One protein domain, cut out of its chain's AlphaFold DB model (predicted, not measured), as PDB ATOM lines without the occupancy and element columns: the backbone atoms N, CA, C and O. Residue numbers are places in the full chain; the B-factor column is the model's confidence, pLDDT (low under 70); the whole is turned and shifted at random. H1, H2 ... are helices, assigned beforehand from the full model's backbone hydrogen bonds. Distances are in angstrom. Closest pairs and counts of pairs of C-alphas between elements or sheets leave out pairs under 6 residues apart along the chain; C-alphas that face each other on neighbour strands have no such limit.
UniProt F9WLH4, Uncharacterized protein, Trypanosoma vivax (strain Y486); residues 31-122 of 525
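Overview. This is residues 31 to 122 of the 525 residues of an uncharacterized protein of Trypanosoma vivax (strain Y486) (UniProt F9WLH4). The longest helix, H2, runs across one side of an up-and-down bundle of three helices, H3, H4 and H5, in which H3 and H4 lie between H2 and H5. At its other end H2 makes a V with H1, a helical arm whose residues 31 to 37 stick out free. The printed part has 92 residues, with five named helices in the order H1 to H5 and no named strand; the class is all helix. It is compact, with a radius of gyration of the C-alphas of 13.9 A, and spans 42 by 32 by 23 A.

Arrangement. Start at H2, residues 47 to 66. Its residues 53 to 60 alone touch H4, residues 87 to 98, about perpendicular at 77 degrees; the closest C-alphas, of Arg 53 and Ala 96, are 6.2 A apart. H4, the hub, forms a helical hairpin with H5, residues 105 to 121, at a shallow tilt of 17 degrees; their closest C-alphas, Lys 87 and Ala 119, are 5.0 A apart. H3, residues 73 to 82, forms another with H4, at 32 degrees, closest at C-alphas 80 and 94, 6.4 A. H2 also touches H3, at C-alphas 60 and 79, 6.8 A, but is apart from H5. H1, residues 31 to 43, is close to H2 but not clearly touching, at C-alphas 42 and 50, 6.1 A. Every O i to N i+4 pair is within hydrogen-bond range in H1, H2 and H5, against 5 of 6 in H3 and 5 of 8 in H4.

Along the chain. Find C-alpha 47 at (319.893, 284.618, 300.143); from there H2 runs 29.1 A to C-alpha 66. H1 begins at (340.274, 293.134, 296.725) and measures 18.5 A, H3 14.7 A and H4 16.0 A. H5 runs 24.3 A to C-alpha 121 at (305.065, 300.424, 321.682).

Size, cuts and confidence. The two C-alphas farthest apart, of Val 32 and Ala 121, are 44.7 A apart. The printed part has no cut and no long link. Look for pLDDT under 70 at residues 33 to 34, 37 and 102 to 105.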
ATOM      1  N   LEU A  31     341.436 293.463 297.558       74.56
ATOM      2  CA  LEU A  31     340.274 293.134 296.725       74.56
ATOM      3  C   LEU A  31     339.904 291.649 296.831       74.56
ATOM      4  O   LEU A  31     338.722 291.313 296.956       74.56
ATOM      5  N   VAL A  32     340.903 290.761 296.843       77.06
ATOM      6  CA  VAL A  32     340.697 289.311 297.012       77.06
ATOM      7  C   VAL A  32     340.124 288.995 298.397       77.06
ATOM      8  O   VAL A  32     339.136 288.263 298.498       77.06
ATOM      9  N   LEU A  33     340.670 289.596 299.459       59.94
ATOM     10  CA  LEU A  33     340.173 289.418 300.828       59.94
ATOM     11  C   LEU A  33     338.743 289.946 301.004       59.94
ATOM     12  O   LEU A  33     337.907 289.265 301.600       59.94
ATOM     13  N   ALA A  34     338.423 291.115 300.441       66.06
ATOM     14  CA  ALA A  34     337.070 291.670 300.477       66.06
ATOM     15  C   ALA A  34     336.061 290.790 299.717       66.06
ATOM     16  O   ALA A  34     334.926 290.602 300.166       66.06
ATOM     17  N   SER A  35     336.473 290.214 298.584       76.50
ATOM     18  CA  SER A  35     335.652 289.282 297.807       76.50
ATOM     19  C   SER A  35     335.363 287.988 298.582       76.50
ATOM     20  O   SER A  35     334.204 287.571 298.680       76.50
ATOM     21  N   GLU A  36     336.374 287.390 299.226       70.88
ATOM     22  CA  GLU A  36     336.188 286.159 300.007       70.88
ATOM     23  C   GLU A  36     335.391 286.406 301.295       70.88
ATOM     24  O   GLU A  36     334.488 285.630 301.614       70.88
ATOM     25  N   ALA A  37     335.620 287.526 301.989       68.38
ATOM     26  CA  ALA A  37     334.814 287.924 303.143       68.38
ATOM     27  C   ALA A  37     333.331 288.089 302.765       68.38
ATOM     28  O   ALA A  37     332.446 287.607 303.479       68.38
ATOM     29  N   ASN A  38     333.042 288.684 301.603       75.25
ATOM     30  CA  ASN A  38     331.683 288.768 301.067       75.25
ATOM     31  C   ASN A  38     331.111 287.388 300.710       75.25
ATOM     32  O   ASN A  38     329.932 287.131 300.968       75.25
ATOM     33  N   ARG A  39     331.924 286.470 300.170       82.50
ATOM     34  CA  ARG A  39     331.502 285.091 299.876       82.50
ATOM     35  C   ARG A  39     331.137 284.327 301.150       82.50
ATOM     36  O   ARG A  39     330.091 283.677 301.187       82.50
ATOM     37  N   ILE A  40     331.956 284.431 302.196       74.81
ATOM     38  CA  ILE A  40     331.717 283.805 303.504       74.81
ATOM     39  C   ILE A  40     330.474 284.418 304.158       74.81
ATOM     40  O   ILE A  40     329.564 283.689 304.554       74.81
ATOM     41  N   ALA A  41     330.365 285.748 304.187       71.50
ATOM     42  CA  ALA A  41     329.207 286.434 304.750       71.50
ATOM     43  C   ALA A  41     327.900 286.088 304.010       71.50
ATOM     44  O   ALA A  41     326.853 285.940 304.647       71.50
ATOM     45  N   LYS A  42     327.963 285.890 302.684       76.38
ATOM     46  CA  LYS A  42     326.844 285.394 301.871       76.38
ATOM     47  C   LYS A  42     326.475 283.947 302.213       76.38
ATOM     48  O   LYS A  42     325.292 283.638 302.235       76.38
ATOM     49  N   ARG A  43     327.441 283.069 302.518       80.38
ATOM     50  CA  ARG A  43     327.172 281.681 302.956       80.38
ATOM     51  C   ARG A  43     326.546 281.602 304.351       80.38
ATOM     52  O   ARG A  43     325.761 280.699 304.607       80.38
ATOM     53  N   MET A  44     326.868 282.542 305.239       79.38
ATOM     54  CA  MET A  44     326.338 282.571 306.610       79.38
ATOM     55  C   MET A  44     324.898 283.096 306.712       79.38
ATOM     56  O   MET A  44     324.272 282.966 307.765       79.38
ATOM     57  N   ARG A  45     324.358 283.718 305.659       80.12
ATOM     58  CA  ARG A  45     323.008 284.301 305.652       80.12
ATOM     59  C   ARG A  45     322.144 283.642 304.585       80.12
ATOM     60  O   ARG A  45     322.635 283.192 303.558       80.12
ATOM     61  N   THR A  46     320.830 283.612 304.804       84.38
ATOM     62  CA  THR A  46     319.902 283.208 303.738       84.38
ATOM     63  C   THR A  46     319.985 284.215 302.587       84.38
ATOM     64  O   THR A  46     320.179 285.409 302.829       84.38
ATOM     65  N   GLY A  47     319.831 283.756 301.337       87.81
ATOM     66  CA  GLY A  47     319.893 284.618 300.143       87.81
ATOM     67  C   GLY A  47     319.091 285.923 300.283       87.81
ATOM     68  O   GLY A  47     319.685 286.994 300.157       87.81
ATOM     69  N   PRO A  48     317.808 285.866 300.697       84.81
ATOM     70  CA  PRO A  48     316.997 287.067 300.907       84.81
ATOM     71  C   PRO A  48     317.540 288.016 301.988       84.81
ATOM     72  O   PRO A  48     317.471 289.234 301.841       84.81
ATOM     73  N   ALA A  49     318.114 287.488 303.075       82.88
ATOM     74  CA  ALA A  49     318.693 288.317 304.134       82.88
ATOM     75  C   ALA A  49     319.983 289.019 303.676       82.88
ATOM     76  O   ALA A  49     320.278 290.133 304.118       82.88
ATOM     77  N   TRP A  50     320.759 288.376 302.798       85.75
ATOM     78  CA  TRP A  50     321.922 288.995 302.167       85.75
ATOM     79  C   TRP A  50     321.511 290.088 301.178       85.75
ATOM     80  O   TRP A  50     322.025 291.201 301.262       85.75
ATOM     81  N   GLU A  51     320.549 289.813 300.297       88.69
ATOM     82  CA  GLU A  51     320.018 290.788 299.333       88.69
ATOM     83  C   GLU A  51     319.442 292.023 300.020       88.69
ATOM     84  O   GLU A  51     319.776 293.146 299.644       88.69
ATOM     85  N   GLN A  52     318.661 291.833 301.089       88.38
ATOM     86  CA  GLN A  52     318.153 292.942 301.892       88.38
ATOM     87  C   GLN A  52     319.304 293.780 302.464       88.38
ATOM     88  O   GLN A  52     319.281 295.007 302.362       88.38
ATOM     89  N   ARG A  53     320.341 293.140 303.024       87.00
ATOM     90  CA  ARG A  53     321.517 293.853 303.545       87.00
ATOM     91  C   ARG A  53     322.206 294.653 302.439       87.00
ATOM     92  O   ARG A  53     322.497 295.824 302.649       87.00
ATOM     93  N   MET A  54     322.437 294.050 301.276       88.69
ATOM     94  CA  MET A  54     323.101 294.714 300.151       88.69
ATOM     95  C   MET A  54     322.277 295.876 299.598       88.69
ATOM     96  O   MET A  54     322.844 296.909 299.256       88.69
ATOM     97  N   SER A  55     320.950 295.749 299.559       92.12
ATOM     98  CA  SER A  55     320.065 296.850 299.176       92.12
ATOM     99  C   SER A  55     320.165 298.024 300.150       92.12
ATOM    100  O   SER A  55     320.199 299.170 299.710       92.12
ATOM    101  N   ILE A  56     320.221 297.756 301.457       89.88
ATOM    102  CA  ILE A  56     320.396 298.799 302.479       89.88
ATOM    103  C   ILE A  56     321.768 299.455 302.321       89.88
ATOM    104  O   ILE A  56     321.865 300.676 302.339       89.88
ATOM    105  N   MET A  57     322.809 298.651 302.105       88.38
ATOM    106  CA  MET A  57     324.175 299.137 301.916       88.38
ATOM    107  C   MET A  57     324.343 299.996 300.672       88.38
ATOM    108  O   MET A  57     325.049 300.996 300.724       88.38
ATOM    109  N   ARG A  58     323.682 299.641 299.567       93.94
ATOM    110  CA  ARG A  58     323.707 300.446 298.344       93.94
ATOM    111  C   ARG A  58     323.090 301.822 298.581       93.94
ATOM    112  O   ARG A  58     323.734 302.818 298.281       93.94
ATOM    113  N   ARG A  59     321.911 301.862 299.211       94.12
ATOM    114  CA  ARG A  59     321.239 303.118 299.580       94.12
ATOM    115  C   ARG A  59     322.055 303.946 300.566       94.12
ATOM    116  O   ARG A  59     322.090 305.160 300.454       94.12
ATOM    117  N   PHE A  60     322.716 303.295 301.521       91.75
ATOM    118  CA  PHE A  60     323.604 303.984 302.450       91.75
ATOM    119  C   PHE A  60     324.807 304.592 301.719       91.75
ATOM    120  O   PHE A  60     325.141 305.742 301.962       91.75
ATOM    121  N   GLY A  61     325.401 303.859 300.772       90.50
ATOM    122  CA  GLY A  61     326.484 304.366 299.931       90.50
ATOM    123  C   GLY A  61     326.067 305.554 299.057       90.50
ATOM    124  O   GLY A  61     326.828 306.505 298.919       90.50
ATOM    125  N   GLU A  62     324.861 305.520 298.486       93.38
ATOM    126  CA  GLU A  62     324.265 306.654 297.761       93.38
ATOM    127  C   GLU A  62     324.080 307.862 298.690       93.38
ATOM    128  O   GLU A  62     324.566 308.945 298.383       93.38
ATOM    129  N   PHE A  63     323.511 307.651 299.879       92.56
ATOM    130  CA  PHE A  63     323.338 308.699 300.887       92.56
ATOM    131  C   PHE A  63     324.666 309.344 301.315       92.56
ATOM    132  O   PHE A  63     324.750 310.564 301.413       92.56
ATOM    133  N   THR A  64     325.721 308.553 301.535       89.31
ATOM    134  CA  THR A  64     327.044 309.090 301.899       89.31
ATOM    135  C   THR A  64     327.709 309.853 300.754       89.31
ATOM    136  O   THR A  64     328.462 310.781 301.006       89.31
ATOM    137  N   LYS A  65     327.426 309.506 299.489       91.56
ATOM    138  CA  LYS A  65     327.960 310.255 298.339       91.56
ATOM    139  C   LYS A  65     327.358 311.656 298.234       91.56
ATOM    140  O   LYS A  65     328.036 312.562 297.772       91.56
ATOM    141  N   GLU A  66     326.107 311.828 298.651       92.38
ATOM    142  CA  GLU A  66     325.408 313.119 298.617       92.38
ATOM    143  C   GLU A  66     325.764 314.041 299.796       92.38
ATOM    144  O   GLU A  66     325.514 315.243 299.724       92.38
ATOM    145  N   ARG A  67     326.298 313.496 300.897       86.62
ATOM    146  CA  ARG A  67     326.408 314.181 302.200       86.62
ATOM    147  C   ARG A  67     327.847 314.363 302.702       86.62
ATOM    148  O   ARG A  67     328.008 314.654 303.880       86.62
ATOM    149  N   ASP A  68     328.833 314.268 301.805       82.75
ATOM    150  CA  ASP A  68     330.284 314.305 302.085       82.75
ATOM    151  C   ASP A  68     330.840 312.951 302.612       82.75
ATOM    152  O   ASP A  68     330.142 312.228 303.331       82.75
ATOM    153  N   PRO A  69     332.068 312.526 302.234       73.75
ATOM    154  CA  PRO A  69     332.538 311.153 302.418       73.75
ATOM    155  C   PRO A  69     333.030 310.837 303.838       73.75
ATOM    156  O   PRO A  69     333.339 309.675 304.119       73.75
ATOM    157  N   GLU A  70     333.103 311.820 304.741       83.56
ATOM    158  CA  GLU A  70     333.498 311.572 306.127       83.56
ATOM    159  C   GLU A  70     332.398 310.823 306.887       83.56
ATOM    160  O   GLU A  70     331.402 311.361 307.372       83.56
ATOM    161  N   LEU A  71     332.598 309.513 306.987       78.19
ATOM    162  CA  LEU A  71     331.682 308.539 307.564       78.19
ATOM    163  C   LEU A  71     331.644 308.656 309.102       78.19
ATOM    164  O   LEU A  71     332.152 307.808 309.827       78.19
ATOM    165  N   SER A  72     331.052 309.737 309.609       85.06
ATOM    166  CA  SER A  72     330.775 309.912 311.037       85.06
ATOM    167  C   SER A  72     329.619 309.019 311.515       85.06
ATOM    168  O   SER A  72     328.713 308.667 310.753       85.06
ATOM    169  N   GLU A  73     329.608 308.689 312.812       77.88
ATOM    170  CA  GLU A  73     328.507 307.955 313.458       77.88
ATOM    171  C   GLU A  73     327.145 308.654 313.247       77.88
ATOM    172  O   GLU A  73     326.113 307.999 313.066       77.88
ATOM    173  N   GLY A  74     327.149 309.992 313.161       84.06
ATOM    174  CA  GLY A  74     325.965 310.806 312.887       84.06
ATOM    175  C   GLY A  74     325.325 310.530 311.522       84.06
ATOM    176  O   GLY A  74     324.098 310.530 311.414       84.06
ATOM    177  N   HIS A  75     326.113 310.204 310.492       88.12
ATOM    178  CA  HIS A  75     325.591 309.912 309.150       88.12
ATOM    179  C   HIS A  75     324.765 308.627 309.109       88.12
ATOM    180  O   HIS A  75     323.753 308.562 308.409       88.12
ATOM    181  N   GLY A  76     325.138 307.621 309.902       86.69
ATOM    182  CA  GLY A  76     324.341 306.405 310.039       86.69
ATOM    183  C   GLY A  76     322.964 306.683 310.640       86.69
ATOM    184  O   GLY A  76     321.963 306.142 310.167       86.69
ATOM    185  N   LEU A  77     322.892 307.564 311.642       87.25
ATOM    186  CA  LEU A  77     321.629 307.974 312.260       87.25
ATOM    187  C   LEU A  77     320.776 308.814 311.304       87.25
ATOM    188  O   LEU A  77     319.594 308.514 311.121       87.25
ATOM    189  N   LEU A  78     321.380 309.803 310.638       91.12
ATOM    190  CA  LEU A  78     320.705 310.646 309.647       91.12
ATOM    191  C   LEU A  78     320.148 309.825 308.481       91.12
ATOM    192  O   LEU A  78     319.020 310.066 308.055       91.12
ATOM    193  N   PHE A  79     320.882 308.811 308.015       92.56
ATOM    194  CA  PHE A  79     320.398 307.891 306.991       92.56
ATOM    195  C   PHE A  79     319.131 307.154 307.439       92.56
ATOM    196  O   PHE A  79     318.145 307.110 306.708       92.56
ATOM    197  N   ILE A  80     319.125 306.591 308.653       90.88
ATOM    198  CA  ILE A  80     317.963 305.852 309.166       90.88
ATOM    199  C   ILE A  80     316.745 306.761 309.331       90.88
ATOM    200  O   ILE A  80     315.636 306.345 308.985       90.88
ATOM    201  N   VAL A  81     316.945 307.985 309.824       90.50
ATOM    202  CA  VAL A  81     315.880 308.990 309.929       90.50
ATOM    203  C   VAL A  81     315.368 309.374 308.535       90.50
ATOM    204  O   VAL A  81     314.159 309.392 308.317       90.50
ATOM    205  N   GLY A  82     316.263 309.570 307.563       92.12
ATOM    206  CA  GLY A  82     315.920 309.939 306.187       92.12
ATOM    207  C   GLY A  82     315.143 308.872 305.407       92.12
ATOM    208  O   GLY A  82     314.385 309.211 304.500       92.12
ATOM    209  N   LEU A  83     315.258 307.587 305.766       89.56
ATOM    210  CA  LEU A  83     314.500 306.518 305.103       89.56
ATOM    211  C   LEU A  83     312.990 306.531 305.423       89.56
ATOM    212  O   LEU A  83     312.254 305.772 304.790       89.56
ATOM    213  N   ASN A  84     312.525 307.326 306.400       91.19
ATOM    214  CA  ASN A  84     311.111 307.422 306.804       91.19
ATOM    215  C   ASN A  84     310.435 306.048 307.016       91.19
ATOM    216  O   ASN A  84     309.287 305.807 306.636       91.19
ATOM    217  N   LEU A  85     311.166 305.100 307.606       88.94
ATOM    218  CA  LEU A  85     310.683 303.732 307.791       88.94
ATOM    219  C   LEU A  85     309.716 303.628 308.969       88.94
ATOM    220  O   LEU A  85     309.910 304.234 310.021       88.94
ATOM    221  N   ALA A  86     308.741 302.720 308.855       88.06
ATOM    222  CA  ALA A  86     308.002 302.244 310.021       88.06
ATOM    223  C   ALA A  86     308.987 301.772 311.107       88.06
ATOM    224  O   ALA A  86     309.968 301.098 310.794       88.06
ATOM    225  N   LYS A  87     308.720 302.077 312.383       86.31
ATOM    226  CA  LYS A  87     309.690 301.888 313.486       86.31
ATOM    227  C   LYS A  87     310.284 300.471 313.564       86.31
ATOM    228  O   LYS A  87     311.474 300.306 313.815       86.31
ATOM    229  N   SER A  88     309.484 299.438 313.283       81.38
ATOM    230  CA  SER A  88     309.949 298.044 313.221       81.38
ATOM    231  C   SER A  88     310.942 297.795 312.081       81.38
ATOM    232  O   SER A  88     311.913 297.057 312.240       81.38
ATOM    233  N   SER A  89     310.704 298.417 310.926       85.94
ATOM    234  CA  SER A  89     311.604 298.380 309.777       85.94
ATOM    235  C   SER A  89     312.852 299.207 310.054       85.94
ATOM    236  O   SER A  89     313.934 298.721 309.751       85.94
ATOM    237  N   ALA A  90     312.725 300.378 310.690       87.38
ATOM    238  CA  ALA A  90     313.862 301.189 311.117       87.38
ATOM    239  C   ALA A  90     314.815 300.356 311.983       87.38
ATOM    240  O   ALA A  90     315.957 300.166 311.593       87.38
ATOM    241  N   ALA A  91     314.332 299.702 313.047       85.69
ATOM    242  CA  ALA A  91     315.165 298.847 313.902       85.69
ATOM    243  C   ALA A  91     315.897 297.718 313.138       85.69
ATOM    244  O   ALA A  91     317.040 297.384 313.458       85.69
ATOM    245  N   GLN A  92     315.260 297.122 312.121       84.31
ATOM    246  CA  GLN A  92     315.910 296.129 311.257       84.31
ATOM    247  C   GLN A  92     316.959 296.757 310.335       84.31
ATOM    248  O   GLN A  92     318.043 296.193 310.175       84.31
ATOM    249  N   HIS A  93     316.644 297.910 309.742       84.69
ATOM    250  CA  HIS A  93     317.518 298.596 308.798       84.69
ATOM    251  C   HIS A  93     318.735 299.176 309.501       84.69
ATOM    252  O   HIS A  93     319.824 299.032 308.971       84.69
ATOM    253  N   THR A  94     318.592 299.681 310.727       86.25
ATOM    254  CA  THR A  94     319.685 300.180 311.572       86.25
ATOM    255  C   THR A  94     320.729 299.103 311.865       86.25
ATOM    256  O   THR A  94     321.920 299.389 311.916       86.25
ATOM    257  N   ARG A  95     320.334 297.827 311.974       83.75
ATOM    258  CA  ARG A  95     321.273 296.740 312.301       83.75
ATOM    259  C   ARG A  95     322.352 296.531 311.232       83.75
ATOM    260  O   ARG A  95     323.446 296.086 311.570       83.75
ATOM    261  N   ALA A  96     322.060 296.802 309.959       84.19
ATOM    262  CA  ALA A  96     323.015 296.578 308.874       84.19
ATOM    263  C   ALA A  96     324.128 297.651 308.825       84.19
ATOM    264  O   ALA A  96     325.288 297.242 308.902       84.19
ATOM    265  N   PRO A  97     323.835 298.966 308.793       81.88
ATOM    266  CA  PRO A  97     324.836 300.025 308.893       81.88
ATOM    267  C   PRO A  97     325.566 300.021 310.237       81.88
ATOM    268  O   PRO A  97     326.788 300.107 310.253       81.88
ATOM    269  N   LEU A  98     324.864 299.818 311.364       81.00
ATOM    270  CA  LEU A  98     325.529 299.769 312.676       81.00
ATOM    271  C   LEU A  98     326.556 298.637 312.769       81.00
ATOM    272  O   LEU A  98     327.596 298.809 313.388       81.00
ATOM    273  N   SER A  99     326.309 297.492 312.115       80.56
ATOM    274  CA  SER A  99     327.287 296.393 312.089       80.56
ATOM    275  C   SER A  99     328.597 296.730 311.365       80.56
ATOM    276  O   SER A  99     329.545 295.959 311.468       80.56
ATOM    277  N   LEU A 100     328.640 297.828 310.606       74.75
ATOM    278  CA  LEU A 100     329.837 298.311 309.913       74.75
ATOM    279  C   LEU A 100     330.545 299.430 310.672       74.75
ATOM    280  O   LEU A 100     331.758 299.552 310.567       74.75
ATOM    281  N   MET A 101     329.809 300.214 311.458       74.00
ATOM    282  CA  MET A 101     330.335 301.356 312.211       74.00
ATOM    283  C   MET A 101     330.865 300.946 313.595       74.00
ATOM    284  O   MET A 101     330.708 301.686 314.558       74.00
ATOM    285  N   ALA A 102     331.477 299.762 313.713       57.44
ATOM    286  CA  ALA A 102     331.845 299.091 314.970       57.44
ATOM    287  C   ALA A 102     332.824 299.857 315.901       57.44
ATOM    288  O   ALA A 102     333.286 299.294 316.887       57.44
ATOM    289  N   ALA A 103     333.140 301.122 315.618       49.25
ATOM    290  CA  ALA A 103     334.062 301.957 316.382       49.25
ATOM    291  C   ALA A 103     333.383 302.944 317.366       49.25
ATOM    292  O   ALA A 103     334.090 303.612 318.112       49.25
ATOM    293  N   GLY A 104     332.046 303.027 317.418       57.25
ATOM    294  CA  GLY A 104     331.306 303.964 318.290       57.25
ATOM    295  C   GLY A 104     330.129 303.311 319.016       57.25
ATOM    296  O   GLY A 104     328.980 303.669 318.806       57.25
ATOM    297  N   GLU A 105     330.371 302.274 319.825       67.81
ATOM    298  CA  GLU A 105     329.300 301.377 320.293       67.81
ATOM    299  C   GLU A 105     328.209 302.032 321.157       67.81
ATOM    300  O   GLU A 105     327.071 301.568 321.131       67.81
ATOM    301  N   ALA A 106     328.495 303.085 321.921       80.50
ATOM    302  CA  ALA A 106     327.541 303.567 322.921       80.50
ATOM    303  C   ALA A 106     326.309 304.260 322.300       80.50
ATOM    304  O   ALA A 106     325.172 303.856 322.568       80.50
ATOM    305  N   THR A 107     326.512 305.269 321.449       78.00
ATOM    306  CA  THR A 107     325.420 306.113 320.929       78.00
ATOM    307  C   THR A 107     324.552 305.344 319.930       78.00
ATOM    308  O   THR A 107     323.322 305.334 320.033       78.00
ATOM    309  N   ALA A 108     325.181 304.590 319.028       78.94
ATOM    310  CA  ALA A 108     324.534 303.644 318.129       78.94
ATOM    311  C   ALA A 108     323.627 302.623 318.845       78.94
ATOM    312  O   ALA A 108     322.500 302.363 318.402       78.94
ATOM    313  N   GLN A 109     324.096 302.028 319.947       85.00
ATOM    314  CA  GLN A 109     323.317 301.034 320.695       85.00
ATOM    315  C   GLN A 109     322.164 301.672 321.468       85.00
ATOM    316  O   GLN A 109     321.083 301.076 321.532       85.00
ATOM    317  N   MET A 110     322.354 302.880 322.010       87.50
ATOM    318  CA  MET A 110     321.269 303.649 322.625       87.50
ATOM    319  C   MET A 110     320.161 303.924 321.608       87.50
ATOM    320  O   MET A 110     319.015 303.539 321.834       87.50
ATOM    321  N   PHE A 111     320.517 304.442 320.430       85.19
ATOM    322  CA  PHE A 111     319.546 304.704 319.371       85.19
ATOM    323  C   PHE A 111     318.814 303.435 318.908       85.19
ATOM    324  O   PHE A 111     317.593 303.430 318.738       85.19
ATOM    325  N   LEU A 112     319.529 302.316 318.740       86.81
ATOM    326  CA  LEU A 112     318.902 301.038 318.394       86.81
ATOM    327  C   LEU A 112     317.948 300.545 319.494       86.81
ATOM    328  O   LEU A 112     316.903 299.962 319.187       86.81
ATOM    329  N   SER A 113     318.300 300.760 320.760       87.56
ATOM    330  CA  SER A 113     317.469 300.400 321.912       87.56
ATOM    331  C   SER A 113     316.195 301.240 321.959       87.56
ATOM    332  O   SER A 113     315.106 300.679 322.113       87.56
ATOM    333  N   ASP A 114     316.300 302.544 321.704       89.06
ATOM    334  CA  ASP A 114     315.155 303.451 321.615       89.06
ATOM    335  C   ASP A 114     314.245 303.100 320.436       89.06
ATOM    336  O   ASP A 114     313.027 303.003 320.603       89.06
ATOM    337  N   LEU A 115     314.811 302.782 319.265       86.75
ATOM    338  CA  LEU A 115     314.041 302.291 318.118       86.75
ATOM    339  C   LEU A 115     313.296 300.993 318.436       86.75
ATOM    340  O   LEU A 115     312.139 300.836 318.045       86.75
ATOM    341  N   ARG A 116     313.926 300.055 319.152       88.94
ATOM    342  CA  ARG A 116     313.276 298.804 319.575       88.94
ATOM    343  C   ARG A 116     312.157 299.062 320.575       88.94
ATOM    344  O   ARG A 116     311.086 298.476 320.428       88.94
ATOM    345  N   ARG A 117     312.372 299.951 321.546       90.19
ATOM    346  CA  ARG A 117     311.348 300.351 322.519       90.19
ATOM    347  C   ARG A 117     310.163 301.010 321.818       90.19
ATOM    348  O   ARG A 117     309.019 300.627 322.052       90.19
ATOM    349  N   ALA A 118     310.432 301.937 320.903       87.81
ATOM    350  CA  ALA A 118     309.408 302.619 320.125       87.81
ATOM    351  C   ALA A 118     308.674 301.666 319.165       87.81
ATOM    352  O   ALA A 118     307.470 301.814 318.958       87.81
ATOM    353  N   ALA A 119     309.367 300.671 318.603       87.38
ATOM    354  CA  ALA A 119     308.756 299.618 317.800       87.38
ATOM    355  C   ALA A 119     307.873 298.683 318.641       87.38
ATOM    356  O   ALA A 119     306.811 298.294 318.168       87.38
ATOM    357  N   GLY A 120     308.275 298.361 319.875       87.06
ATOM    358  CA  GLY A 120     307.479 297.560 320.810       87.06
ATOM    359  C   GLY A 120     306.223 298.275 321.318       87.06
ATOM    360  O   GLY A 120     305.239 297.618 321.634       87.06
ATOM    361  N   ALA A 121     306.236 299.611 321.349       88.69
ATOM    362  CA  ALA A 121     305.065 300.424 321.682       88.69
ATOM    363  C   ALA A 121     304.045 300.524 320.535       88.69
ATOM    364  O   ALA A 121     302.895 300.892 320.766       88.69
ATOM    365  N   ASN A 122     304.442 300.216 319.296       85.06
ATOM    366  CA  ASN A 122     303.496 300.193 318.190       85.06
ATOM    367  C   ASN A 122     302.650 298.911 318.268       85.06
ATOM    368  O   ASN A 122     303.215 297.825 318.434       85.06
TER     369      ASN A 122